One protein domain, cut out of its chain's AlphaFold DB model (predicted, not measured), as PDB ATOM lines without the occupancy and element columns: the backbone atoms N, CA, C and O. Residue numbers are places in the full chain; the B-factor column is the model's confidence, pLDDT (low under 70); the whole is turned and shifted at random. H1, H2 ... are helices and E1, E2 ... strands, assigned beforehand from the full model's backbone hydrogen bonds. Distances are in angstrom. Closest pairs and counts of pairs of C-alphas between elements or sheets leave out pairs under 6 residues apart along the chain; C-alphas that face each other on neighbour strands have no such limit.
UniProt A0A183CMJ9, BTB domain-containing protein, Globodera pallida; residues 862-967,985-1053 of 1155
ATOM      1  N   GLN A 862     -40.309   7.311  -2.982       71.31
ATOM      2  CA  GLN A 862     -41.590   7.694  -2.364       71.31
ATOM      3  C   GLN A 862     -41.448   8.391  -1.002       71.31
ATOM      4  O   GLN A 862     -42.457   8.726  -0.385       71.31
ATOM      5  N   THR A 863     -40.224   8.627  -0.516       80.19
ATOM      6  CA  THR A 863     -39.989   9.239   0.804       80.19
ATOM      7  C   THR A 863     -38.974  10.374   0.740       80.19
ATOM      8  O   THR A 863     -38.144  10.448  -0.162       80.19
ATOM      9  N   SER A 864     -39.000  11.253   1.745       81.19
ATOM     10  CA  SER A 864     -37.996  12.312   1.923       81.19
ATOM     11  C   SER A 864     -36.673  11.805   2.517       81.19
ATOM     12  O   SER A 864     -35.800  12.607   2.859       81.19
ATOM     13  N   PHE A 865     -36.528  10.494   2.726       88.56
ATOM     14  CA  PHE A 865     -35.328   9.904   3.304       88.56
ATOM     15  C   PHE A 865     -34.227   9.814   2.239       88.56
ATOM     16  O   PHE A 865     -34.300   9.010   1.315       88.56
ATOM     17  N   LYS A 866     -33.191  10.652   2.351       90.12
ATOM     18  CA  LYS A 866     -32.095  10.692   1.370       90.12
ATOM     19  C   LYS A 866     -31.159   9.502   1.560       90.12
ATOM     20  O   LYS A 866     -30.359   9.532   2.480       90.12
ATOM     21  N   LEU A 867     -31.236   8.502   0.684       93.12
ATOM     22  CA  LEU A 867     -30.350   7.328   0.674       93.12
ATOM     23  C   LEU A 867     -28.906   7.688   0.257       93.12
ATOM     24  O   LEU A 867     -28.737   8.641  -0.511       93.12
ATOM     25  N   PRO A 868     -27.867   6.918   0.658       92.94
ATOM     26  CA  PRO A 868     -26.493   7.128   0.185       92.94
ATOM     27  C   PRO A 868     -26.385   7.008  -1.336       92.94
ATOM     28  O   PRO A 868     -25.632   7.747  -1.971       92.94
ATOM     29  N   VAL A 869     -27.175   6.104  -1.921       92.12
ATOM     30  CA  VAL A 869     -27.385   5.986  -3.362       92.12
ATOM     31  C   VAL A 869     -28.892   5.953  -3.625       92.12
ATOM     32  O   VAL A 869     -29.598   5.093  -3.109       92.12
ATOM     33  N   SER A 870     -29.389   6.916  -4.400       88.69
ATOM     34  CA  SER A 870     -30.825   7.199  -4.592       88.69
ATOM     35  C   SER A 870     -31.670   6.000  -5.046       88.69
ATOM     36  O   SER A 870     -32.800   5.852  -4.595       88.69
ATOM     37  N   ASN A 871     -31.131   5.116  -5.886       87.69
ATOM     38  CA  ASN A 871     -31.835   3.944  -6.420       87.69
ATOM     39  C   ASN A 871     -31.572   2.642  -5.640       87.69
ATOM     40  O   ASN A 871     -32.018   1.579  -6.071       87.69
ATOM     41  N   CYS A 872     -30.869   2.698  -4.506       90.38
ATOM     42  CA  CYS A 872     -30.543   1.523  -3.704       90.38
ATOM     43  C   CYS A 872     -31.083   1.675  -2.272       90.38
ATOM     44  O   CYS A 872     -30.593   2.520  -1.522       90.38
ATOM     45  N   PRO A 873     -32.047   0.843  -1.831       90.50
ATOM     46  CA  PRO A 873     -32.634   0.959  -0.494       90.50
ATOM     47  C   PRO A 873     -31.726   0.419   0.625       90.50
ATOM     48  O   PRO A 873     -32.135   0.401   1.784       90.50
ATOM     49  N   LEU A 874     -30.518  -0.056   0.302       91.56
ATOM     50  CA  LEU A 874     -29.568  -0.595   1.270       91.56
ATOM     51  C   LEU A 874     -28.636   0.511   1.784       91.56
ATOM     52  O   LEU A 874     -27.867   1.103   1.022       91.56
ATOM     53  N   VAL A 875     -28.667   0.736   3.097       92.19
ATOM     54  CA  VAL A 875     -27.770   1.657   3.807       92.19
ATOM     55  C   VAL A 875     -26.836   0.846   4.696       92.19
ATOM     56  O   VAL A 875     -27.296   0.074   5.536       92.19
ATOM     57  N   LEU A 876     -25.526   1.025   4.520       92.94
ATOM     58  CA  LEU A 876     -24.502   0.417   5.367       92.94
ATOM     59  C   LEU A 876     -23.839   1.516   6.197       92.94
ATOM     60  O   LEU A 876     -23.163   2.377   5.637       92.94
ATOM     61  N   ILE A 877     -24.044   1.483   7.513       92.75
ATOM     62  CA  ILE A 877     -23.455   2.448   8.445       92.75
ATOM     63  C   ILE A 877     -22.265   1.782   9.137       92.75
ATOM     64  O   ILE A 877     -22.433   0.788   9.841       92.75
ATOM     65  N   HIS A 878     -21.062   2.305   8.909       90.38
ATOM     66  CA  HIS A 878     -19.848   1.840   9.561       90.38
ATOM     67  C   HIS A 878     -19.723   2.481  10.935       90.38
ATOM     68  O   HIS A 878     -19.657   3.698  11.046       90.38
ATOM     69  N   GLN A 879     -19.658   1.660  11.976       86.69
ATOM     70  CA  GLN A 879     -19.446   2.131  13.333       86.69
ATOM     71  C   GLN A 879     -18.377   1.281  14.023       86.69
ATOM     72  O   GLN A 879     -18.332   0.066  13.821       86.69
ATOM     73  N   VAL A 880     -17.495   1.931  14.789       81.19
ATOM     74  CA  VAL A 880     -16.250   1.336  15.308       81.19
ATOM     75  C   VAL A 880     -16.196   1.206  16.829       81.19
ATOM     76  O   VAL A 880     -15.239   0.619  17.325       81.19
ATOM     77  N   ASP A 881     -17.182   1.747  17.546       86.75
ATOM     78  CA  ASP A 881     -17.241   1.706  19.010       86.75
ATOM     79  C   ASP A 881     -17.352   0.272  19.535       86.75
ATOM     80  O   ASP A 881     -17.974  -0.588  18.903       86.75
ATOM     81  N   ASP A 882     -16.785   0.026  20.714       77.56
ATOM     82  CA  ASP A 882     -16.784  -1.297  21.327       77.56
ATOM     83  C   ASP A 882     -18.145  -1.657  21.939       77.56
ATOM     84  O   ASP A 882     -18.849  -0.828  22.521       77.56
ATOM     85  N   ALA A 883     -18.513  -2.931  21.810       83.12
ATOM     86  CA  ALA A 883     -19.643  -3.496  22.534       83.12
ATOM     87  C   ALA A 883     -19.291  -3.736  24.011       83.12
ATOM     88  O   ALA A 883     -18.157  -4.072  24.357       83.12
ATOM     89  N   VAL A 884     -20.303  -3.620  24.860       82.56
ATOM     90  CA  VAL A 884     -20.293  -3.940  26.282       82.56
ATOM     91  C   VAL A 884     -21.044  -5.255  26.471       82.56
ATOM     92  O   VAL A 884     -22.197  -5.395  26.047       82.56
ATOM     93  N   GLN A 885     -20.383  -6.242  27.073       78.88
ATOM     94  CA  GLN A 885     -21.044  -7.487  27.448       78.88
ATOM     95  C   GLN A 885     -21.943  -7.244  28.663       78.88
ATOM     96  O   GLN A 885     -21.550  -6.553  29.601       78.88
ATOM     97  N   ASP A 886     -23.146  -7.808  28.627       77.00
ATOM     98  CA  ASP A 886     -24.065  -7.798  29.759       77.00
ATOM     99  C   ASP A 886     -23.477  -8.600  30.928       77.00
ATOM    100  O   ASP A 886     -22.937  -9.688  30.736       77.00
ATOM    101  N   GLU A 887     -23.573  -8.078  32.148       78.75
ATOM    102  CA  GLU A 887     -22.959  -8.723  33.314       78.75
ATOM    103  C   GLU A 887     -23.666 -10.037  33.673       78.75
ATOM    104  O   GLU A 887     -23.035 -10.961  34.172       78.75
ATOM    105  N   VAL A 888     -24.968 -10.149  33.382       78.25
ATOM    106  CA  VAL A 888     -25.822 -11.293  33.755       78.25
ATOM    107  C   VAL A 888     -26.136 -12.235  32.589       78.25
ATOM    108  O   VAL A 888     -26.994 -13.115  32.706       78.25
ATOM    109  N   SER A 889     -25.456 -12.079  31.451       76.31
ATOM    110  CA  SER A 889     -25.583 -12.986  30.311       76.31
ATOM    111  C   SER A 889     -24.323 -13.009  29.437       76.31
ATOM    112  O   SER A 889     -23.379 -12.249  29.616       76.31
ATOM    113  N   ARG A 890     -24.289 -13.900  28.441       73.50
ATOM    114  CA  ARG A 890     -23.281 -13.849  27.360       73.50
ATOM    115  C   ARG A 890     -23.666 -12.901  26.226       73.50
ATOM    116  O   ARG A 890     -23.009 -12.874  25.190       73.50
ATOM    117  N   SER A 891     -24.772 -12.172  26.374       77.12
ATOM    118  CA  SER A 891     -25.224 -11.239  25.356       77.12
ATOM    119  C   SER A 891     -24.438  -9.932  25.435       77.12
ATOM    120  O   SER A 891     -23.785  -9.631  26.430       77.12
ATOM    121  N   SER A 892     -24.471  -9.144  24.366       83.00
ATOM    122  CA  SER A 892     -23.746  -7.879  24.296       83.00
ATOM    123  C   SER A 892     -24.636  -6.784  23.738       83.00
ATOM    124  O   SER A 892     -25.591  -7.036  22.997       83.00
ATOM    125  N   SER A 893     -24.304  -5.564  24.117       87.62
ATOM    126  CA  SER A 893     -24.936  -4.338  23.662       87.62
ATOM    127  C   SER A 893     -23.860  -3.353  23.207       87.62
ATOM    128  O   SER A 893     -22.705  -3.470  23.593       87.62
ATOM    129  N   ASN A 894     -24.185  -2.410  22.337       90.56
ATOM    130  CA  ASN A 894     -23.292  -1.334  21.934       90.56
ATOM    131  C   ASN A 894     -24.098  -0.036  21.977       90.56
ATOM    132  O   ASN A 894     -24.848   0.236  21.035       90.56
ATOM    133  N   PRO A 895     -23.932   0.769  23.041       91.31
ATOM    134  CA  PRO A 895     -24.712   1.989  23.236       91.31
ATOM    135  C   PRO A 895     -24.596   2.990  22.086       91.31
ATOM    136  O   PRO A 895     -25.564   3.665  21.740       91.31
ATOM    137  N   ALA A 896     -23.435   3.069  21.433       91.06
ATOM    138  CA  ALA A 896     -23.272   3.936  20.275       91.06
ATOM    139  C   ALA A 896     -24.075   3.408  19.068       91.06
ATOM    140  O   ALA A 896     -24.648   4.194  18.316       91.06
ATOM    141  N   GLN A 897     -24.162   2.080  18.877       92.81
ATOM    142  CA  GLN A 897     -25.029   1.502  17.839       92.81
ATOM    143  C   GLN A 897     -26.503   1.700  18.194       92.81
ATOM    144  O   GLN A 897     -27.297   1.967  17.293       92.81
ATOM    145  N   SER A 898     -26.864   1.623  19.479       94.69
ATOM    146  CA  SER A 898     -28.205   1.950  19.974       94.69
ATOM    147  C   SER A 898     -28.589   3.386  19.622       94.69
ATOM    148  O   SER A 898     -29.648   3.605  19.039       94.69
ATOM    149  N   ASP A 899     -27.716   4.359  19.895       94.12
ATOM    150  CA  ASP A 899     -27.932   5.769  19.549       94.12
ATOM    151  C   ASP A 899     -28.071   5.966  18.032       94.12
ATOM    152  O   ASP A 899     -29.056   6.546  17.563       94.12
ATOM    153  N   THR A 900     -27.159   5.406  17.232       94.75
ATOM    154  CA  THR A 900     -27.254   5.451  15.765       94.75
ATOM    155  C   THR A 900     -28.564   4.835  15.264       94.75
ATOM    156  O   THR A 900     -29.261   5.445  14.447       94.75
ATOM    157  N   ALA A 901     -28.941   3.656  15.769       95.06
ATOM    158  CA  ALA A 901     -30.178   2.976  15.407       95.06
ATOM    159  C   ALA A 901     -31.403   3.822  15.772       95.06
ATOM    160  O   ALA A 901     -32.266   4.027  14.923       95.06
ATOM    161  N   MET A 902     -31.454   4.389  16.979       95.75
ATOM    162  CA  MET A 902     -32.538   5.270  17.422       95.75
ATOM    163  C   MET A 902     -32.664   6.517  16.544       95.75
ATOM    164  O   MET A 902     -33.771   6.873  16.130       95.75
ATOM    165  N   ARG A 903     -31.544   7.147  16.162       93.88
ATOM    166  CA  ARG A 903     -31.551   8.280  15.223       93.88
ATOM    167  C   ARG A 903     -32.112   7.874  13.861       93.88
ATOM    168  O   ARG A 903     -32.935   8.607  13.310       93.88
ATOM    169  N   VAL A 904     -31.701   6.724  13.320       94.00
ATOM    170  CA  VAL A 904     -32.222   6.182  12.050       94.00
ATOM    171  C   VAL A 904     -33.719   5.900  12.156       94.00
ATOM    172  O   VAL A 904     -34.488   6.368  11.316       94.00
ATOM    173  N   LEU A 905     -34.141   5.194  13.202       93.94
ATOM    174  CA  LEU A 905     -35.528   4.831  13.477       93.94
ATOM    175  C   LEU A 905     -36.433   6.064  13.569       93.94
ATOM    176  O   LEU A 905     -37.453   6.131  12.884       93.94
ATOM    177  N   PHE A 906     -36.012   7.087  14.318       91.56
ATOM    178  CA  PHE A 906     -36.737   8.352  14.429       91.56
ATOM    179  C   PHE A 906     -36.902   9.052  13.071       91.56
ATOM    180  O   PHE A 906     -37.921   9.695  12.808       91.56
ATOM    181  N   ARG A 907     -35.913   8.938  12.171       89.50
ATOM    182  CA  ARG A 907     -36.014   9.510  10.819       89.50
ATOM    183  C   ARG A 907     -36.904   8.709   9.905       89.50
ATOM    184  O   ARG A 907     -37.726   9.310   9.222       89.50
ATOM    185  N   LEU A 908     -36.730   7.393   9.889       90.38
ATOM    186  CA  LEU A 908     -37.539   6.509   9.068       90.38
ATOM    187  C   LEU A 908     -39.009   6.672   9.435       90.38
ATOM    188  O   LEU A 908     -39.797   6.947   8.540       90.38
ATOM    189  N   ARG A 909     -39.347   6.659  10.733       89.06
ATOM    190  CA  ARG A 909     -40.717   6.868  11.230       89.06
ATOM    191  C   ARG A 909     -41.377   8.122  10.653       89.06
ATOM    192  O   ARG A 909     -42.556   8.084  10.351       89.06
ATOM    193  N   ARG A 910     -40.632   9.221  10.496       87.06
ATOM    194  CA  ARG A 910     -41.158  10.495   9.968       87.06
ATOM    195  C   ARG A 910     -41.168  10.579   8.444       87.06
ATOM    196  O   ARG A 910     -41.799  11.477   7.900       87.06
ATOM    197  N   ALA A 911     -40.399   9.729   7.773       87.50
ATOM    198  CA  ALA A 911     -40.274   9.729   6.322       87.50
ATOM    199  C   ALA A 911     -41.267   8.774   5.645       87.50
ATOM    200  O   ALA A 911     -41.500   8.912   4.447       87.50
ATOM    201  N   VAL A 912     -41.819   7.815   6.389       87.75
ATOM    202  CA  VAL A 912     -42.709   6.759   5.889       87.75
ATOM    203  C   VAL A 912     -44.140   6.988   6.384       87.75
ATOM    204  O   VAL A 912     -44.322   7.692   7.376       87.75
ATOM    205  N   PRO A 913     -45.163   6.403   5.735       85.94
ATOM    206  CA  PRO A 913     -46.541   6.483   6.221       85.94
ATOM    207  C   PRO A 913     -46.685   5.965   7.661       85.94
ATOM    208  O   PRO A 913     -46.097   4.936   7.994       85.94
ATOM    209  N   ASP A 914     -47.510   6.620   8.486       82.44
ATOM    210  CA  ASP A 914     -47.649   6.332   9.929       82.44
ATOM    211  C   ASP A 914     -48.070   4.887  10.251       82.44
ATOM    212  O   ASP A 914     -47.727   4.349  11.302       82.44
ATOM    213  N   ASN A 915     -48.785   4.229   9.335       82.88
ATOM    214  CA  ASN A 915     -49.191   2.825   9.458       82.88
ATOM    215  C   ASN A 915     -48.073   1.824   9.108       82.88
ATOM    216  O   ASN A 915     -48.278   0.613   9.207       82.88
ATOM    217  N   THR A 916     -46.900   2.298   8.684       84.31
ATOM    218  CA  THR A 916     -45.760   1.444   8.349       84.31
ATOM    219  C   THR A 916     -45.080   0.977   9.627       84.31
ATOM    220  O   THR A 916     -44.521   1.780  10.380       84.31
ATOM    221  N   VAL A 917     -45.078  -0.337   9.842       84.44
ATOM    222  CA  VAL A 917     -44.307  -0.965  10.917       84.44
ATOM    223  C   VAL A 917     -42.844  -1.075  10.488       84.44
ATOM    224  O   VAL A 917     -42.534  -1.658   9.446       84.44
ATOM    225  N   ILE A 918     -41.940  -0.525  11.296       89.12
ATOM    226  CA  ILE A 918     -40.489  -0.624  11.107       89.12
ATOM    227  C   ILE A 918     -39.959  -1.672  12.078       89.12
ATOM    228  O   ILE A 918     -40.238  -1.613  13.274       89.12
ATOM    229  N   ARG A 919     -39.164  -2.627  11.592       89.75
ATOM    230  CA  ARG A 919     -38.572  -3.651  12.460       89.75
ATOM    231  C   ARG A 919     -37.109  -3.355  12.762       89.75
ATOM    232  O   ARG A 919     -36.306  -3.255  11.844       89.75
ATOM    233  N   CYS A 920     -36.755  -3.271  14.036       91.94
ATOM    234  CA  CYS A 920     -35.372  -3.249  14.492       91.94
ATOM    235  C   CYS A 920     -34.955  -4.666  14.901       91.94
ATOM    236  O   CYS A 920     -35.503  -5.242  15.840       91.94
ATOM    237  N   ILE A 921     -34.005  -5.251  14.183       89.69
ATOM    238  CA  ILE A 921     -33.547  -6.622  14.396       89.69
ATOM    239  C   ILE A 921     -32.164  -6.562  15.015       89.69
ATOM    240  O   ILE A 921     -31.234  -6.039  14.411       89.69
ATOM    241  N   CYS A 922     -32.019  -7.108  16.211       88.31
ATOM    242  CA  CYS A 922     -30.733  -7.160  16.886       88.31
ATOM    243  C   CYS A 922     -30.191  -8.588  16.839       88.31
ATOM    244  O   CYS A 922     -30.931  -9.549  17.055       88.31
ATOM    245  N   LEU A 923     -28.895  -8.745  16.578       83.25
ATOM    246  CA  LEU A 923     -28.252 -10.062  16.656       83.25
ATOM    247  C   LEU A 923     -28.093 -10.538  18.112       83.25
ATOM    248  O   LEU A 923     -27.983 -11.729  18.366       83.25
ATOM    249  N   TYR A 924     -28.141  -9.616  19.072       81.88
ATOM    250  CA  TYR A 924     -27.971  -9.903  20.491       81.88
ATOM    251  C   TYR A 924     -29.216  -9.523  21.295       81.88
ATOM    252  O   TYR A 924     -29.818  -8.469  21.077       81.88
ATOM    253  N   THR A 925     -29.586 -10.371  22.253       82.50
ATOM    254  CA  THR A 925     -30.712 -10.143  23.170       82.50
ATOM    255  C   THR A 925     -30.525  -8.884  24.017       82.50
ATOM    256  O   THR A 925     -31.466  -8.103  24.125       82.50
ATOM    257  N   ALA A 926     -29.327  -8.633  24.562       84.44
ATOM    258  CA  ALA A 926     -29.054  -7.414  25.333       84.44
ATOM    259  C   ALA A 926     -29.244  -6.148  24.480       84.44
ATOM    260  O   ALA A 926     -29.920  -5.216  24.907       84.44
ATOM    261  N   GLN A 927     -28.763  -6.156  23.233       89.75
ATOM    262  CA  GLN A 927     -29.004  -5.075  22.274       89.75
ATOM    263  C   GLN A 927     -30.503  -4.857  21.980       89.75
ATOM    264  O   GLN A 927     -30.962  -3.715  21.918       89.75
ATOM    265  N   ALA A 928     -31.280  -5.936  21.805       90.12
ATOM    266  CA  ALA A 928     -32.728  -5.839  21.596       90.12
ATOM    267  C   ALA A 928     -33.449  -5.253  22.816       90.12
ATOM    268  O   ALA A 928     -34.377  -4.459  22.654       90.12
ATOM    269  N   LEU A 929     -33.032  -5.632  24.027       87.19
ATOM    270  CA  LEU A 929     -33.596  -5.109  25.269       87.19
ATOM    271  C   LEU A 929     -33.306  -3.615  25.429       87.19
ATOM    272  O   LEU A 929     -34.240  -2.862  25.698       87.19
ATOM    273  N   GLU A 930     -32.061  -3.190  25.209       91.75
ATOM    274  CA  GLU A 930     -31.650  -1.787  25.311       91.75
ATOM    275  C   GLU A 930     -32.424  -0.903  24.321       91.75
ATOM    276  O   GLU A 930     -33.130   0.020  24.730       91.75
ATOM    277  N   ILE A 931     -32.394  -1.229  23.023       93.88
ATOM    278  CA  ILE A 931     -33.138  -0.460  22.010       93.88
ATOM    279  C   ILE A 931     -34.644  -0.537  22.277       93.88
ATOM    280  O   ILE A 931     -35.348   0.458  22.135       93.88
ATOM    281  N   GLY A 932     -35.157  -1.695  22.700       91.94
ATOM    282  CA  GLY A 932     -36.565  -1.865  23.050       91.94
ATOM    283  C   GLY A 932     -37.012  -0.959  24.199       91.94
ATOM    284  O   GLY A 932     -38.130  -0.447  24.168       91.94
ATOM    285  N   GLN A 933     -36.158  -0.730  25.202       90.25
ATOM    286  CA  GLN A 933     -36.428   0.227  26.277       90.25
ATOM    287  C   GLN A 933     -36.472   1.661  25.745       90.25
ATOM    288  O   GLN A 933     -37.435   2.369  26.035       90.25
ATOM    289  N   LEU A 934     -35.502   2.055  24.917       93.81
ATOM    290  CA  LEU A 934     -35.455   3.388  24.307       93.81
ATOM    291  C   LEU A 934     -36.677   3.650  23.406       93.81
ATOM    292  O   LEU A 934     -37.309   4.698  23.490       93.81
ATOM    293  N   VAL A 935     -37.073   2.669  22.591       93.31
ATOM    294  CA  VAL A 935     -38.272   2.728  21.734       93.31
ATOM    295  C   VAL A 935     -39.551   2.929  22.551       93.31
ATOM    296  O   VAL A 935     -40.422   3.693  22.131       93.31
ATOM    297  N   ARG A 936     -39.666   2.272  23.715       90.06
ATOM    298  CA  ARG A 936     -40.807   2.439  24.629       90.06
ATOM    299  C   ARG A 936     -40.808   3.799  25.321       90.06
ATOM    300  O   ARG A 936     -41.871   4.394  25.436       90.06
ATOM    301  N   GLN A 937     -39.647   4.282  25.764       91.38
ATOM    302  CA  GLN A 937     -39.507   5.602  26.395       91.38
ATOM    303  C   GLN A 937     -39.913   6.738  25.448       91.38
ATOM    304  O   GLN A 937     -40.536   7.700  25.875       91.38
ATOM    305  N   GLU A 938     -39.611   6.588  24.159       90.38
ATOM    306  CA  GLU A 938     -39.962   7.544  23.100       90.38
ATOM    307  C   GLU A 938     -41.352   7.286  22.474       90.38
ATOM    308  O   GLU A 938     -41.689   7.865  21.436       90.38
ATOM    309  N   GLU A 939     -42.147   6.374  23.051       90.12
ATOM    310  CA  GLU A 939     -43.509   6.022  22.615       90.12
ATOM    311  C   GLU A 939     -43.615   5.725  21.101       90.12
ATOM    312  O   GLU A 939     -44.541   6.142  20.390       90.12
ATOM    313  N   MET A 940     -42.626   5.009  20.554       86.50
ATOM    314  CA  MET A 940     -42.566   4.696  19.124       86.50
ATOM    315  C   MET A 940     -43.336   3.413  18.789       86.50
ATOM    316  O   MET A 940     -42.763   2.388  18.428       86.50
ATOM    317  N   ASN A 941     -44.664   3.496  18.874       82.94
ATOM    318  CA  ASN A 941     -45.583   2.353  18.766       82.94
ATOM    319  C   ASN A 941     -45.542   1.598  17.421       82.94
ATOM    320  O   ASN A 941     -45.972   0.450  17.355       82.94
ATOM    321  N   ASN A 942     -45.038   2.213  16.346       86.06
ATOM    322  CA  ASN A 942     -44.887   1.569  15.035       86.06
ATOM    323  C   ASN A 942     -43.513   0.901  14.831       86.06
ATOM    324  O   ASN A 942     -43.190   0.489  13.716       86.06
ATOM    325  N   ILE A 943     -42.696   0.801  15.883       88.75
ATOM    326  CA  ILE A 943     -41.374   0.175  15.838       88.75
ATOM    327  C   ILE A 943     -41.383  -1.106  16.661       88.75
ATOM    328  O   ILE A 943     -41.652  -1.096  17.858       88.75
ATOM    329  N   LEU A 944     -41.027  -2.215  16.016       87.50
ATOM    330  CA  LEU A 944     -40.918  -3.516  16.663       87.50
ATOM    331  C   LEU A 944     -39.445  -3.904  16.811       87.50
ATOM    332  O   LEU A 944     -38.754  -4.057  15.805       87.50
ATOM    333  N   VAL A 945     -38.972  -4.082  18.046       89.00
ATOM    334  CA  VAL A 945     -37.590  -4.496  18.346       89.00
ATOM    335  C   VAL A 945     -37.561  -5.977  18.707       89.00
ATOM    336  O   VAL A 945     -38.279  -6.413  19.602       89.00
ATOM    337  N   THR A 946     -36.739  -6.756  18.010       85.69
ATOM    338  CA  THR A 946     -36.712  -8.228  18.100       85.69
ATOM    339  C   THR A 946     -35.302  -8.772  17.892       85.69
ATOM    340  O   THR A 946     -34.476  -8.108  17.266       85.69
ATOM    341  N   THR A 947     -35.031  -9.997  18.347       82.44
ATOM    342  CA  THR A 947     -33.820 -10.741  17.956       82.44
ATOM    343  C   THR A 947     -33.983 -11.398  16.582       82.44
ATOM    344  O   THR A 947     -35.109 -11.582  16.117       82.44
ATOM    345  N   ALA A 948     -32.884 -11.786  15.923       74.44
ATOM    346  CA  ALA A 948     -32.949 -12.482  14.629       74.44
ATOM    347  C   ALA A 948     -33.822 -13.753  14.687       74.44
ATOM    348  O   ALA A 948     -34.684 -13.940  13.826       74.44
ATOM    349  N   ASP A 949     -33.694 -14.556  15.745       68.69
ATOM    350  CA  ASP A 949     -34.490 -15.776  15.942       68.69
ATOM    351  C   ASP A 949     -35.987 -15.475  16.034       68.69
ATOM    352  O   ASP A 949     -36.796 -16.080  15.331       68.69
ATOM    353  N   ALA A 950     -36.346 -14.469  16.838       69.44
ATOM    354  CA  ALA A 950     -37.727 -14.034  17.020       69.44
ATOM    355  C   ALA A 950     -38.333 -13.440  15.740       69.44
ATOM    356  O   ALA A 950     -39.550 -13.340  15.621       69.44
ATOM    357  N   THR A 951     -37.510 -13.055  14.759       67.69
ATOM    358  CA  THR A 951     -38.033 -12.553  13.488       67.69
ATOM    359  C   THR A 951     -38.449 -13.640  12.515       67.69
ATOM    360  O   THR A 951     -39.183 -13.317  11.579       67.69
ATOM    361  N   GLN A 952     -37.999 -14.898  12.644       64.00
ATOM    362  CA  GLN A 952     -38.298 -15.944  11.650       64.00
ATOM    363  C   GLN A 952     -39.810 -16.087  11.405       64.00
ATOM    364  O   GLN A 952     -40.625 -15.948  12.305       64.00
ATOM    365  N   GLY A 953     -40.199 -16.242  10.136       58.69
ATOM    366  CA  GLY A 953     -41.606 -16.218   9.718       58.69
ATOM    367  C   GLY A 953     -42.193 -14.815   9.501       58.69
ATOM    368  O   GLY A 953     -42.958 -14.631   8.552       58.69
ATOM    369  N   HIS A 954     -41.774 -13.798  10.260       66.75
ATOM    370  CA  HIS A 954     -42.296 -12.440  10.106       66.75
ATOM    371  C   HIS A 954     -41.669 -11.665   8.934       66.75
ATOM    372  O   HIS A 954     -40.474 -11.761   8.641       66.75
ATOM    373  N   GLU A 955     -42.466 -10.796   8.316       69.38
ATOM    374  CA  GLU A 955     -42.039  -9.876   7.255       69.38
ATOM    375  C   GLU A 955     -42.155  -8.430   7.750       69.38
ATOM    376  O   GLU A 955     -42.865  -8.163   8.723       69.38
ATOM    377  N   SER A 956     -41.381  -7.524   7.160       75.19
ATOM    378  CA  SER A 956     -41.439  -6.089   7.438       75.19
ATOM    379  C   SER A 956     -41.147  -5.336   6.149       75.19
ATOM    380  O   SER A 956     -40.279  -5.758   5.384       75.19
ATOM    381  N   ALA A 957     -41.854  -4.230   5.910       77.38
ATOM    382  CA  ALA A 957     -41.569  -3.359   4.771       77.38
ATOM    383  C   ALA A 957     -40.190  -2.699   4.914       77.38
ATOM    384  O   ALA A 957     -39.494  -2.492   3.923       77.38
ATOM    385  N   LEU A 958     -39.795  -2.400   6.157       85.94
ATOM    386  CA  LEU A 958     -38.527  -1.773   6.502       85.94
ATOM    387  C   LEU A 958     -37.881  -2.463   7.693       85.94
ATOM    388  O   LEU A 958     -38.552  -2.810   8.673       85.94
ATOM    389  N   SER A 959     -36.566  -2.629   7.619       89.62
ATOM    390  CA  SER A 959     -35.793  -3.214   8.702       89.62
ATOM    391  C   SER A 959     -34.498  -2.453   8.943       89.62
ATOM    392  O   SER A 959     -33.802  -2.069   8.006       89.62
ATOM    393  N   VAL A 960     -34.198  -2.234  10.220       90.56
ATOM    394  CA  VAL A 960     -32.916  -1.742  10.718       90.56
ATOM    395  C   VAL A 960     -32.278  -2.911  11.441       90.56
ATOM    396  O   VAL A 960     -32.891  -3.452  12.356       90.56
ATOM    397  N   VAL A 961     -31.083  -3.326  11.033       88.88
ATOM    398  CA  VAL A 961     -30.377  -4.402  11.734       88.88
ATOM    399  C   VAL A 961     -29.186  -3.857  12.487       88.88
ATOM    400  O   VAL A 961     -28.372  -3.119  11.937       88.88
ATOM    401  N   VAL A 962     -29.112  -4.262  13.749       88.88
ATOM    402  CA  VAL A 962     -28.085  -3.889  14.711       88.88
ATOM    403  C   VAL A 962     -27.300  -5.136  15.089       88.88
ATOM    404  O   VAL A 962     -27.863  -6.198  15.368       88.88
ATOM    405  N   THR A 963     -25.981  -5.033  15.013       82.94
ATOM    406  CA  THR A 963     -25.126  -6.189  14.713       82.94
ATOM    407  C   THR A 963     -24.260  -6.563  15.897       82.94
ATOM    408  O   THR A 963     -24.023  -7.742  16.127       82.94
ATOM    409  N   THR A 964     -23.824  -5.534  16.622       67.31
ATOM    410  CA  THR A 964     -23.141  -5.522  17.914       67.31
ATOM    411  C   THR A 964     -22.053  -6.582  18.103       67.31
ATOM    412  O   THR A 964     -22.310  -7.666  18.599       67.31
ATOM    413  N   VAL A 965     -20.800  -6.240  17.790       64.88
ATOM    414  CA  VAL A 965     -19.603  -7.034  18.141       64.88
ATOM    415  C   VAL A 965     -18.483  -6.078  18.579       64.88
ATOM    416  O   VAL A 965     -18.301  -5.054  17.924       64.88
ATOM    417  N   SER A 966     -17.739  -6.399  19.652       51.69
ATOM    418  CA  SER A 966     -16.494  -5.713  20.069       51.69
ATOM    419  C   SER A 966     -15.249  -6.425  19.521       51.69
ATOM    420  O   SER A 966     -15.288  -7.623  19.230       51.69
ATOM    421  N   ARG A 967     -14.105  -5.725  19.442       45.78
ATOM    422  CA  ARG A 967     -12.814  -6.367  19.106       45.78
ATOM    423  C   ARG A 967     -12.364  -7.394  20.154       45.78
ATOM    424  O   ARG A 967     -11.703  -8.356  19.790       45.78
ATOM    425  N   VAL A 985     -27.513 -15.299  10.359       64.56
ATOM    426  CA  VAL A 985     -27.206 -14.134   9.551       64.56
ATOM    427  C   VAL A 985     -28.106 -14.085   8.324       64.56
ATOM    428  O   VAL A 985     -28.583 -13.001   8.051       64.56
ATOM    429  N   ASP A 986     -28.407 -15.176   7.620       64.69
ATOM    430  CA  ASP A 986     -29.349 -15.158   6.488       64.69
ATOM    431  C   ASP A 986     -30.747 -14.703   6.924       64.69
ATOM    432  O   ASP A 986     -31.340 -13.803   6.323       64.69
ATOM    433  N   VAL A 987     -31.247 -15.223   8.049       59.09
ATOM    434  CA  VAL A 987     -32.530 -14.793   8.633       59.09
ATOM    435  C   VAL A 987     -32.522 -13.305   8.987       59.09
ATOM    436  O   VAL A 987     -33.519 -12.616   8.753       59.09
ATOM    437  N   ALA A 988     -31.406 -12.793   9.510       56.53
ATOM    438  CA  ALA A 988     -31.235 -11.375   9.781       56.53
ATOM    439  C   ALA A 988     -31.042 -10.554   8.501       56.53
ATOM    440  O   ALA A 988     -31.676  -9.526   8.398       56.53
ATOM    441  N   LEU A 989     -30.245 -10.992   7.517       64.56
ATOM    442  CA  LEU A 989     -29.775 -10.253   6.331       64.56
ATOM    443  C   LEU A 989     -30.739 -10.258   5.161       64.56
ATOM    444  O   LEU A 989     -30.867  -9.240   4.479       64.56
ATOM    445  N   SER A 990     -31.514 -11.330   5.011       49.38
ATOM    446  CA  SER A 990     -32.794 -11.264   4.305       49.38
ATOM    447  C   SER A 990     -33.736 -10.210   4.921       49.38
ATOM    448  O   SER A 990     -34.790  -9.917   4.348       49.38
ATOM    449  N   ARG A 991     -33.313  -9.599   6.048       48.75
ATOM    450  CA  ARG A 991     -33.881  -8.459   6.769       48.75
ATOM    451  C   ARG A 991     -32.838  -7.349   7.202       48.75
ATOM    452  O   ARG A 991     -33.277  -6.456   7.914       48.75
ATOM    453  N   ALA A 992     -31.549  -7.335   6.737       29.73
ATOM    454  CA  ALA A 992     -30.333  -6.463   7.042       29.73
ATOM    455  C   ALA A 992     -29.212  -6.939   8.077       29.73
ATOM    456  O   ALA A 992     -29.389  -7.965   8.714       29.73
ATOM    457  N   GLY A 993     -27.990  -6.318   8.208       29.62
ATOM    458  CA  GLY A 993     -26.806  -6.952   8.914       29.62
ATOM    459  C   GLY A 993     -25.469  -6.179   9.225       29.62
ATOM    460  O   GLY A 993     -25.473  -5.000   8.918       29.62
ATOM    461  N   HIS A 994     -24.399  -6.804   9.851       32.00
ATOM    462  CA  HIS A 994     -22.867  -6.763   9.723       32.00
ATOM    463  C   HIS A 994     -22.058  -7.870  10.534       32.00
ATOM    464  O   HIS A 994     -22.524  -8.287  11.593       32.00
ATOM    465  N   GLY A 995     -20.807  -8.243  10.103       27.84
ATOM    466  CA  GLY A 995     -19.678  -8.870  10.892       27.84
ATOM    467  C   GLY A 995     -18.597  -9.718  10.120       27.84
ATOM    468  O   GLY A 995     -18.940 -10.619   9.396       27.84
ATOM    469  N   GLN A 996     -17.264  -9.538  10.207       40.84
ATOM    470  CA  GLN A 996     -16.282 -10.223   9.298       40.84
ATOM    471  C   GLN A 996     -16.196 -11.777   9.358       40.84
ATOM    472  O   GLN A 996     -15.485 -12.335  10.187       40.84
ATOM    473  N   ARG A 997     -16.820 -12.469   8.390       58.38
ATOM    474  CA  ARG A 997     -16.630 -13.894   8.002       58.38
ATOM    475  C   ARG A 997     -16.926 -14.085   6.500       58.38
ATOM    476  O   ARG A 997     -17.399 -13.128   5.880       58.38
ATOM    477  N   PRO A 998     -16.677 -15.255   5.863       68.69
ATOM    478  CA  PRO A 998     -16.840 -15.415   4.411       68.69
ATOM    479  C   PRO A 998     -18.207 -14.968   3.871       68.69
ATOM    480  O   PRO A 998     -18.255 -14.313   2.831       68.69
ATOM    481  N   ALA A 999     -19.303 -15.251   4.588       71.69
ATOM    482  CA  ALA A 999     -20.653 -14.830   4.201       71.69
ATOM    483  C   ALA A 999     -20.806 -13.301   4.172       71.69
ATOM    484  O   ALA A 999     -21.209 -12.732   3.160       71.69
ATOM    485  N   TRP A1000     -20.385 -12.620   5.234       74.88
ATOM    486  CA  TRP A1000     -20.427 -11.164   5.331       74.88
ATOM    487  C   TRP A1000     -19.505 -10.455   4.353       74.88
ATOM    488  O   TRP A1000     -19.889  -9.438   3.784       74.88
ATOM    489  N   LYS A1001     -18.302 -10.991   4.113       78.31
ATOM    490  CA  LYS A1001     -17.399 -10.440   3.098       78.31
ATOM    491  C   LYS A1001     -18.061 -10.484   1.724       78.31
ATOM    492  O   LYS A1001     -17.985  -9.496   0.999       78.31
ATOM    493  N   ARG A1002     -18.732 -11.589   1.378       85.75
ATOM    494  CA  ARG A1002     -19.494 -11.711   0.125       85.75
ATOM    495  C   ARG A1002     -20.687 -10.758   0.085       85.75
ATOM    496  O   ARG A1002     -20.846 -10.072  -0.918       85.75
ATOM    497  N   PHE A1003     -21.453 -10.658   1.177       86.69
ATOM    498  CA  PHE A1003     -22.565  -9.711   1.291       86.69
ATOM    499  C   PHE A1003     -22.098  -8.269   1.062       86.69
ATOM    500  O   PHE A1003     -22.611  -7.588   0.183       86.69
ATOM    501  N   ILE A1004     -21.088  -7.818   1.815       87.19
ATOM    502  CA  ILE A1004     -20.546  -6.456   1.737       87.19
ATOM    503  C   ILE A1004     -19.931  -6.208   0.360       87.19
ATOM    504  O   ILE A1004     -20.176  -5.160  -0.220       87.19
ATOM    505  N   SER A1005     -19.187  -7.166  -0.203       89.00
ATOM    506  CA  SER A1005     -18.617  -7.015  -1.551       89.00
ATOM    507  C   SER A1005     -19.711  -6.809  -2.598       89.00
ATOM    508  O   SER A1005     -19.608  -5.882  -3.391       89.00
ATOM    509  N   SER A1006     -20.785  -7.607  -2.548       91.38
ATOM    510  CA  SER A1006     -21.941  -7.437  -3.436       91.38
ATOM    511  C   SER A1006     -22.677  -6.120  -3.178       91.38
ATOM    512  O   SER A1006     -23.137  -5.481  -4.116       91.38
ATOM    513  N   ALA A1007     -22.779  -5.684  -1.921       91.25
ATOM    514  CA  ALA A1007     -23.429  -4.428  -1.571       91.25
ATOM    515  C   ALA A1007     -22.632  -3.206  -2.049       91.25
ATOM    516  O   ALA A1007     -23.227  -2.213  -2.452       91.25
ATOM    517  N   LEU A1008     -21.299  -3.272  -2.042       91.81
ATOM    518  CA  LEU A1008     -20.419  -2.197  -2.509       91.81
ATOM    519  C   LEU A1008     -20.504  -1.944  -4.023       91.81
ATOM    520  O   LEU A1008     -20.052  -0.895  -4.482       91.81
ATOM    521  N   GLU A1009     -21.082  -2.868  -4.792       90.50
ATOM    522  CA  GLU A1009     -21.425  -2.650  -6.204       90.50
ATOM    523  C   GLU A1009     -22.692  -1.786  -6.365       90.50
ATOM    524  O   GLU A1009     -22.891  -1.166  -7.407       90.50
ATOM    525  N   GLU A1010     -23.532  -1.710  -5.328       88.75
ATOM    526  CA  GLU A1010     -24.880  -1.122  -5.362       88.75
ATOM    527  C   GLU A1010     -25.016   0.144  -4.500       88.75
ATOM    528  O   GLU A1010     -25.827   1.019  -4.796       88.75
ATOM    529  N   THR A1011     -24.273   0.236  -3.394       92.75
ATOM    530  CA  THR A1011     -24.367   1.324  -2.412       92.75
ATOM    531  C   THR A1011     -22.991   1.769  -1.914       92.75
ATOM    532  O   THR A1011     -21.954   1.202  -2.253       92.75
ATOM    533  N   THR A1012     -22.974   2.825  -1.103       91.50
ATOM    534  CA  THR A1012     -21.771   3.361  -0.457       91.50
ATOM    535  C   THR A1012     -21.889   3.214   1.056       91.50
ATOM    536  O   THR A1012     -22.953   3.452   1.624       91.50
ATOM    537  N   VAL A1013     -20.793   2.821   1.711       92.12
ATOM    538  CA  VAL A1013     -20.725   2.750   3.177       92.12
ATOM    539  C   VAL A1013     -20.544   4.156   3.738       92.12
ATOM    540  O   VAL A1013     -19.694   4.906   3.255       92.12
ATOM    541  N   VAL A1014     -21.331   4.508   4.751       94.38
ATOM    542  CA  VAL A1014     -21.363   5.837   5.383       94.38
ATOM    543  C   VAL A1014     -21.033   5.752   6.873       94.38
ATOM    544  O   VAL A1014     -21.198   4.698   7.475       94.38
ATOM    545  N   ASP A1015     -20.575   6.849   7.475       91.88
ATOM    546  CA  ASP A1015     -20.388   6.959   8.932       91.88
ATOM    547  C   ASP A1015     -21.708   7.332   9.640       91.88
ATOM    548  O   ASP A1015     -22.637   7.796   8.972       91.88
ATOM    549  N   PRO A1016     -21.824   7.213  10.980       92.25
ATOM    550  CA  PRO A1016     -23.058   7.536  11.707       92.25
ATOM    551  C   PRO A1016     -23.539   8.984  11.505       92.25
ATOM    552  O   PRO A1016     -24.743   9.256  11.513       92.25
ATOM    553  N   GLU A1017     -22.614   9.912  11.233       89.50
ATOM    554  CA  GLU A1017     -22.909  11.331  10.982       89.50
ATOM    555  C   GLU A1017     -23.751  11.565   9.713       89.50
ATOM    556  O   GLU A1017     -24.395  12.606   9.549       89.50
ATOM    557  N   TYR A1018     -23.843  10.569   8.829       91.94
ATOM    558  CA  TYR A1018     -24.756  10.581   7.686       91.94
ATOM    559  C   TYR A1018     -26.203  10.916   8.088       91.94
ATOM    560  O   TYR A1018     -26.863  11.702   7.404       91.94
ATOM    561  N   VAL A1019     -26.689  10.402   9.225       90.25
ATOM    562  CA  VAL A1019     -28.077  10.616   9.684       90.25
ATOM    563  C   VAL A1019     -28.359  12.098   9.986       90.25
ATOM    564  O   VAL A1019     -29.489  12.584   9.833       90.25
ATOM    565  N   ASN A1020     -27.327  12.845  10.373       88.75
ATOM    566  CA  ASN A1020     -27.387  14.293  10.538       88.75
ATOM    567  C   ASN A1020     -27.213  15.003   9.193       88.75
ATOM    568  O   ASN A1020     -28.013  15.877   8.857       88.75
ATOM    569  N   THR A1021     -26.247  14.557   8.389       88.25
ATOM    570  CA  THR A1021     -25.901  15.125   7.077       88.25
ATOM    571  C   THR A1021     -27.096  15.197   6.127       88.25
ATOM    572  O   THR A1021     -27.289  16.200   5.439       88.25
ATOM    573  N   ILE A1022     -27.972  14.187   6.119       89.12
ATOM    574  CA  ILE A1022     -29.165  14.175   5.253       89.12
ATOM    575  C   ILE A1022     -30.176  15.299   5.559       89.12
ATOM    576  O   ILE A1022     -31.017  15.598   4.709       89.12
ATOM    577  N   ARG A1023     -30.093  15.959   6.731       86.00
ATOM    578  CA  ARG A1023     -30.901  17.157   7.052       86.00
ATOM    579  C   ARG A1023     -30.422  18.409   6.339       86.00
ATOM    580  O   ARG A1023     -31.199  19.353   6.211       86.00
ATOM    581  N   LEU A1024     -29.153  18.455   5.950       86.81
ATOM    582  CA  LEU A1024     -28.563  19.690   5.472       86.81
ATOM    583  C   LEU A1024     -29.181  20.069   4.113       86.81
ATOM    584  O   LEU A1024     -29.358  19.202   3.246       86.81
ATOM    585  N   PRO A1025     -29.544  21.348   3.907       82.38
ATOM    586  CA  PRO A1025     -30.195  21.794   2.676       82.38
ATOM    587  C   PRO A1025     -29.278  21.685   1.450       82.38
ATOM    588  O   PRO A1025     -29.765  21.519   0.338       82.38
ATOM    589  N   ASN A1026     -27.959  21.711   1.650       87.00
ATOM    590  CA  ASN A1026     -26.933  21.531   0.618       87.00
ATOM    591  C   ASN A1026     -26.544  20.057   0.370       87.00
ATOM    592  O   ASN A1026     -25.596  19.791  -0.368       87.00
ATOM    593  N   CYS A1027     -27.241  19.107   0.998       87.12
ATOM    594  CA  CYS A1027     -27.059  17.676   0.773       87.12
ATOM    595  C   CYS A1027     -27.974  17.218  -0.373       87.12
ATOM    596  O   CYS A1027     -29.198  17.313  -0.259       87.12
ATOM    597  N   GLN A1028     -27.407  16.740  -1.478       88.62
ATOM    598  CA  GLN A1028     -28.143  16.368  -2.696       88.62
ATOM    599  C   GLN A1028     -27.520  15.140  -3.364       88.62
ATOM    600  O   GLN A1028     -26.424  14.731  -2.997       88.62
ATOM    601  N   HIS A1029     -28.197  14.541  -4.341       90.38
ATOM    602  CA  HIS A1029     -27.618  13.459  -5.141       90.38
ATOM    603  C   HIS A1029     -26.870  14.017  -6.359       90.38
ATOM    604  O   HIS A1029     -27.328  14.962  -6.998       90.38
ATOM    605  N   ASP A1030     -25.710  13.440  -6.678       89.38
ATOM    606  CA  ASP A1030     -24.972  13.736  -7.907       89.38
ATOM    607  C   ASP A1030     -25.622  13.072  -9.142       89.38
ATOM    608  O   ASP A1030     -26.603  12.336  -9.043       89.38
ATOM    609  N   GLN A1031     -25.053  13.288 -10.335       85.50
ATOM    610  CA  GLN A1031     -25.549  12.679 -11.583       85.50
ATOM    611  C   GLN A1031     -25.493  11.143 -11.597       85.50
ATOM    612  O   GLN A1031     -26.142  10.512 -12.425       85.50
ATOM    613  N   ARG A1032     -24.699  10.532 -10.710       83.38
ATOM    614  CA  ARG A1032     -24.601   9.077 -10.535       83.38
ATOM    615  C   ARG A1032     -25.503   8.583  -9.402       83.38
ATOM    616  O   ARG A1032     -25.392   7.429  -9.000       83.38
ATOM    617  N   GLY A1033     -26.363   9.451  -8.869       86.88
ATOM    618  CA  GLY A1033     -27.300   9.133  -7.806       86.88
ATOM    619  C   GLY A1033     -26.662   8.990  -6.426       86.88
ATOM    620  O   GLY A1033     -27.338   8.482  -5.537       86.88
ATOM    621  N   ARG A1034     -25.404   9.405  -6.222       89.50
ATOM    622  CA  ARG A1034     -24.696   9.307  -4.933       89.50
ATOM    623  C   ARG A1034     -24.910  10.558  -4.101       89.50
ATOM    624  O   ARG A1034     -24.883  11.664  -4.636       89.50
ATOM    625  N   LEU A1035     -25.078  10.388  -2.798       90.94
ATOM    626  CA  LEU A1035     -25.268  11.499  -1.882       90.94
ATOM    627  C   LEU A1035     -23.976  12.318  -1.746       90.94
ATOM    628  O   LEU A1035     -22.913  11.781  -1.432       90.94
ATOM    629  N   VAL A1036     -24.078  13.622  -1.976       90.06
ATOM    630  CA  VAL A1036     -22.983  14.587  -1.877       90.06
ATOM    631  C   VAL A1036     -23.373  15.749  -0.972       90.06
ATOM    632  O   VAL A1036     -24.512  16.221  -0.992       90.06
ATOM    633  N   LEU A1037     -22.405  16.236  -0.202       86.19
ATOM    634  CA  LEU A1037     -22.514  17.469   0.567       86.19
ATOM    635  C   LEU A1037     -21.711  18.558  -0.150       86.19
ATOM    636  O   LEU A1037     -20.531  18.372  -0.456       86.19
ATOM    637  N   ALA A1038     -22.351  19.685  -0.475       74.44
ATOM    638  CA  ALA A1038     -21.682  20.759  -1.210       74.44
ATOM    639  C   ALA A1038     -20.458  21.281  -0.430       74.44
ATOM    640  O   ALA A1038     -20.623  21.834   0.652       74.44
ATOM    641  N   GLY A1039     -19.259  21.113  -1.001       69.12
ATOM    642  CA  GLY A1039     -17.972  21.475  -0.386       69.12
ATOM    643  C   GLY A1039     -17.152  20.278   0.112       69.12
ATOM    644  O   GLY A1039     -15.936  20.294  -0.044       69.12
ATOM    645  N   ASP A1040     -17.813  19.216   0.581       71.94
ATOM    646  CA  ASP A1040     -17.172  18.071   1.258       71.94
ATOM    647  C   ASP A1040     -17.187  16.771   0.428       71.94
ATOM    648  O   ASP A1040     -16.625  15.752   0.822       71.94
ATOM    649  N   GLY A1041     -17.795  16.796  -0.764       81.12
ATOM    650  CA  GLY A1041     -17.774  15.675  -1.708       81.12
ATOM    651  C   GLY A1041     -18.822  14.596  -1.413       81.12
ATOM    652  O   GLY A1041     -19.917  14.892  -0.942       81.12
ATOM    653  N   VAL A1042     -18.528  13.344  -1.785       84.25
ATOM    654  CA  VAL A1042     -19.441  12.199  -1.593       84.25
ATOM    655  C   VAL A1042     -19.495  11.829  -0.116       84.25
ATOM    656  O   VAL A1042     -18.455  11.592   0.492       84.25
ATOM    657  N   VAL A1043     -20.702  11.715   0.438       87.62
ATOM    658  CA  VAL A1043     -20.911  11.276   1.823       87.62
ATOM    659  C   VAL A1043     -20.568   9.789   1.919       87.62
ATOM    660  O   VAL A1043     -21.296   8.946   1.392       87.62
ATOM    661  N   ARG A1044     -19.439   9.463   2.553       90.25
ATOM    662  CA  ARG A1044     -18.939   8.090   2.710       90.25
ATOM    663  C   ARG A1044     -18.034   7.951   3.932       90.25
ATOM    664  O   ARG A1044     -17.459   8.937   4.375       90.25
ATOM    665  N   SER A1045     -17.857   6.718   4.399       89.94
ATOM    666  CA  SER A1045     -16.911   6.370   5.461       89.94
ATOM    667  C   SER A1045     -15.505   6.160   4.910       89.94
ATOM    668  O   SER A1045     -15.189   5.095   4.376       89.94
ATOM    669  N   GLU A1046     -14.642   7.169   5.016       86.81
ATOM    670  CA  GLU A1046     -13.245   7.036   4.574       86.81
ATOM    671  C   GLU A1046     -12.491   5.977   5.384       86.81
ATOM    672  O   GLU A1046     -11.739   5.189   4.811       86.81
ATOM    673  N   ASP A1047     -12.738   5.902   6.693       84.38
ATOM    674  CA  ASP A1047     -12.116   4.914   7.578       84.38
ATOM    675  C   ASP A1047     -12.442   3.475   7.144       84.38
ATOM    676  O   ASP A1047     -11.539   2.639   7.017       84.38
ATOM    677  N   PHE A1048     -13.708   3.198   6.796       86.25
ATOM    678  CA  PHE A1048     -14.100   1.905   6.235       86.25
ATOM    679  C   PHE A1048     -13.304   1.577   4.969       86.25
ATOM    680  O   PHE A1048     -12.711   0.501   4.870       86.25
ATOM    681  N   TYR A1049     -13.277   2.486   3.987       84.19
ATOM    682  CA  TYR A1049     -12.635   2.213   2.700       84.19
ATOM    683  C   TYR A1049     -11.111   2.118   2.812       84.19
ATOM    684  O   TYR A1049     -10.522   1.308   2.096       84.19
ATOM    685  N   MET A1050     -10.474   2.876   3.708       79.38
ATOM    686  CA  MET A1050      -9.044   2.745   4.002       79.38
ATOM    687  C   MET A1050      -8.723   1.352   4.551       79.38
ATOM    688  O   MET A1050      -7.839   0.676   4.026       79.38
ATOM    689  N   LYS A1051      -9.494   0.868   5.533       78.25
ATOM    690  CA  LYS A1051      -9.331  -0.484   6.098       78.25
ATOM    691  C   LYS A1051      -9.655  -1.584   5.084       78.25
ATOM    692  O   LYS A1051      -8.920  -2.562   4.962       78.25
ATOM    693  N   TRP A1052     -10.732  -1.413   4.317       77.94
ATOM    694  CA  TRP A1052     -11.159  -2.362   3.286       77.94
ATOM    695  C   TRP A1052     -10.130  -2.488   2.156       77.94
ATOM    696  O   TRP A1052      -9.869  -3.592   1.677       77.94
ATOM    697  N   ARG A1053      -9.512  -1.369   1.745       74.25
ATOM    698  CA  ARG A1053      -8.432  -1.343   0.745       74.25
ATOM    699  C   ARG A1053      -7.105  -1.837   1.300       74.25
ATOM    700  O   ARG A1053      -6.456  -2.605   0.607       74.25
TER     701      ARG A1053
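This is residues 862 to 967 and 985 to 1053 of the 1155 residues of the protein "BTB domain-containing protein" of Globodera pallida (UniProt A0A183CMJ9). What shape do these atoms make? A small parallel sheet, E2 E1 E3, has H1 and H2 over one face and short H3 on the other; past H1, H6 and the little antiparallel hairpin E4 and E5 make a second part. H5 and the last helix, H7, lie off the sheet. What is it made of? The printed part has 175 residues, with seven named helices and five named strands in the order H1 E1 H2 E2 H3 E3 H4 H5 H6 E4 E5 H7; the class is mixed, with 82 residues, under half, in named elements. It is compact, with a radius of gyration of the C-alphas of 16.0 A, and spans 49 by 39 by 27 A.

What follows residues 862 to 894, which hold no named element? H1, residues 895 to 911, touches H2, residues 925 to 937, with its residues 898 to 902 alone, at a steep tilt of 48 degrees; the closest C-alphas, Ser 898 and Ile 931, are 5.9 A apart. How is the sheet built? E1, residues 918 to 922, is the inner strand, parallel to E2, residues 943 to 947, with N 944 and O 918 at 2.9 A, and to E3, residues 958 to 962, with N 960 and O 919 at 2.9 A. E1, H2, E2 form a strand-helix-strand unit, two parallel neighbours with a helix between; E2, H3 (residues 948 to 951), E3 form a split one, with E1 between its strands, and both crossovers are right-handed. H1 and H2 are on the same face of the sheet E2 E1 E3, at heights over the sheet of 9.5 A and 8.3 A, and make two layers with it, helices over one face of a sheet; H3 is on the sheet too, on the opposite face from H1 and H2, at a height of 8.4 A. What comes after the cut? H4, residues 985 to 989, only grazes the sheet and touches H3, while H5, residues 998 to 1007, is near H4. H6, residues 1018 to 1021, is close to but not clearly touching H1, and E4, residues 1027 to 1029, pairs with E5, residues 1035 to 1037, through N 1036 and O 1028 at 2.8 A; H7, residues 1046 to 1053, touches no helix. Are the helix backbones complete? In H2, H4, H5 and H7 every O i to N i+4 pair is within hydrogen-bond range, in H1 12 of 13, and H3 and H6 are too short for one.

Where does H1 run? From C-alpha 895 at (-24.712, 1.989, 23.236), it is 24.3 A long; H2 is 18.3 A and H5 14.1 A. Where does H7 end? At C-alpha 1053, (-8.432, -1.343, 0.745).

How far does it reach? The two C-alphas farthest apart, Val 888 and Gln 1031, are 51.3 A apart. Where is it broken or unsure? Residues 968 to 984 are not printed, with 18.9 A between C-alphas 967 and 985; pLDDT is under 70 in 26 residues, among them 985 to 998.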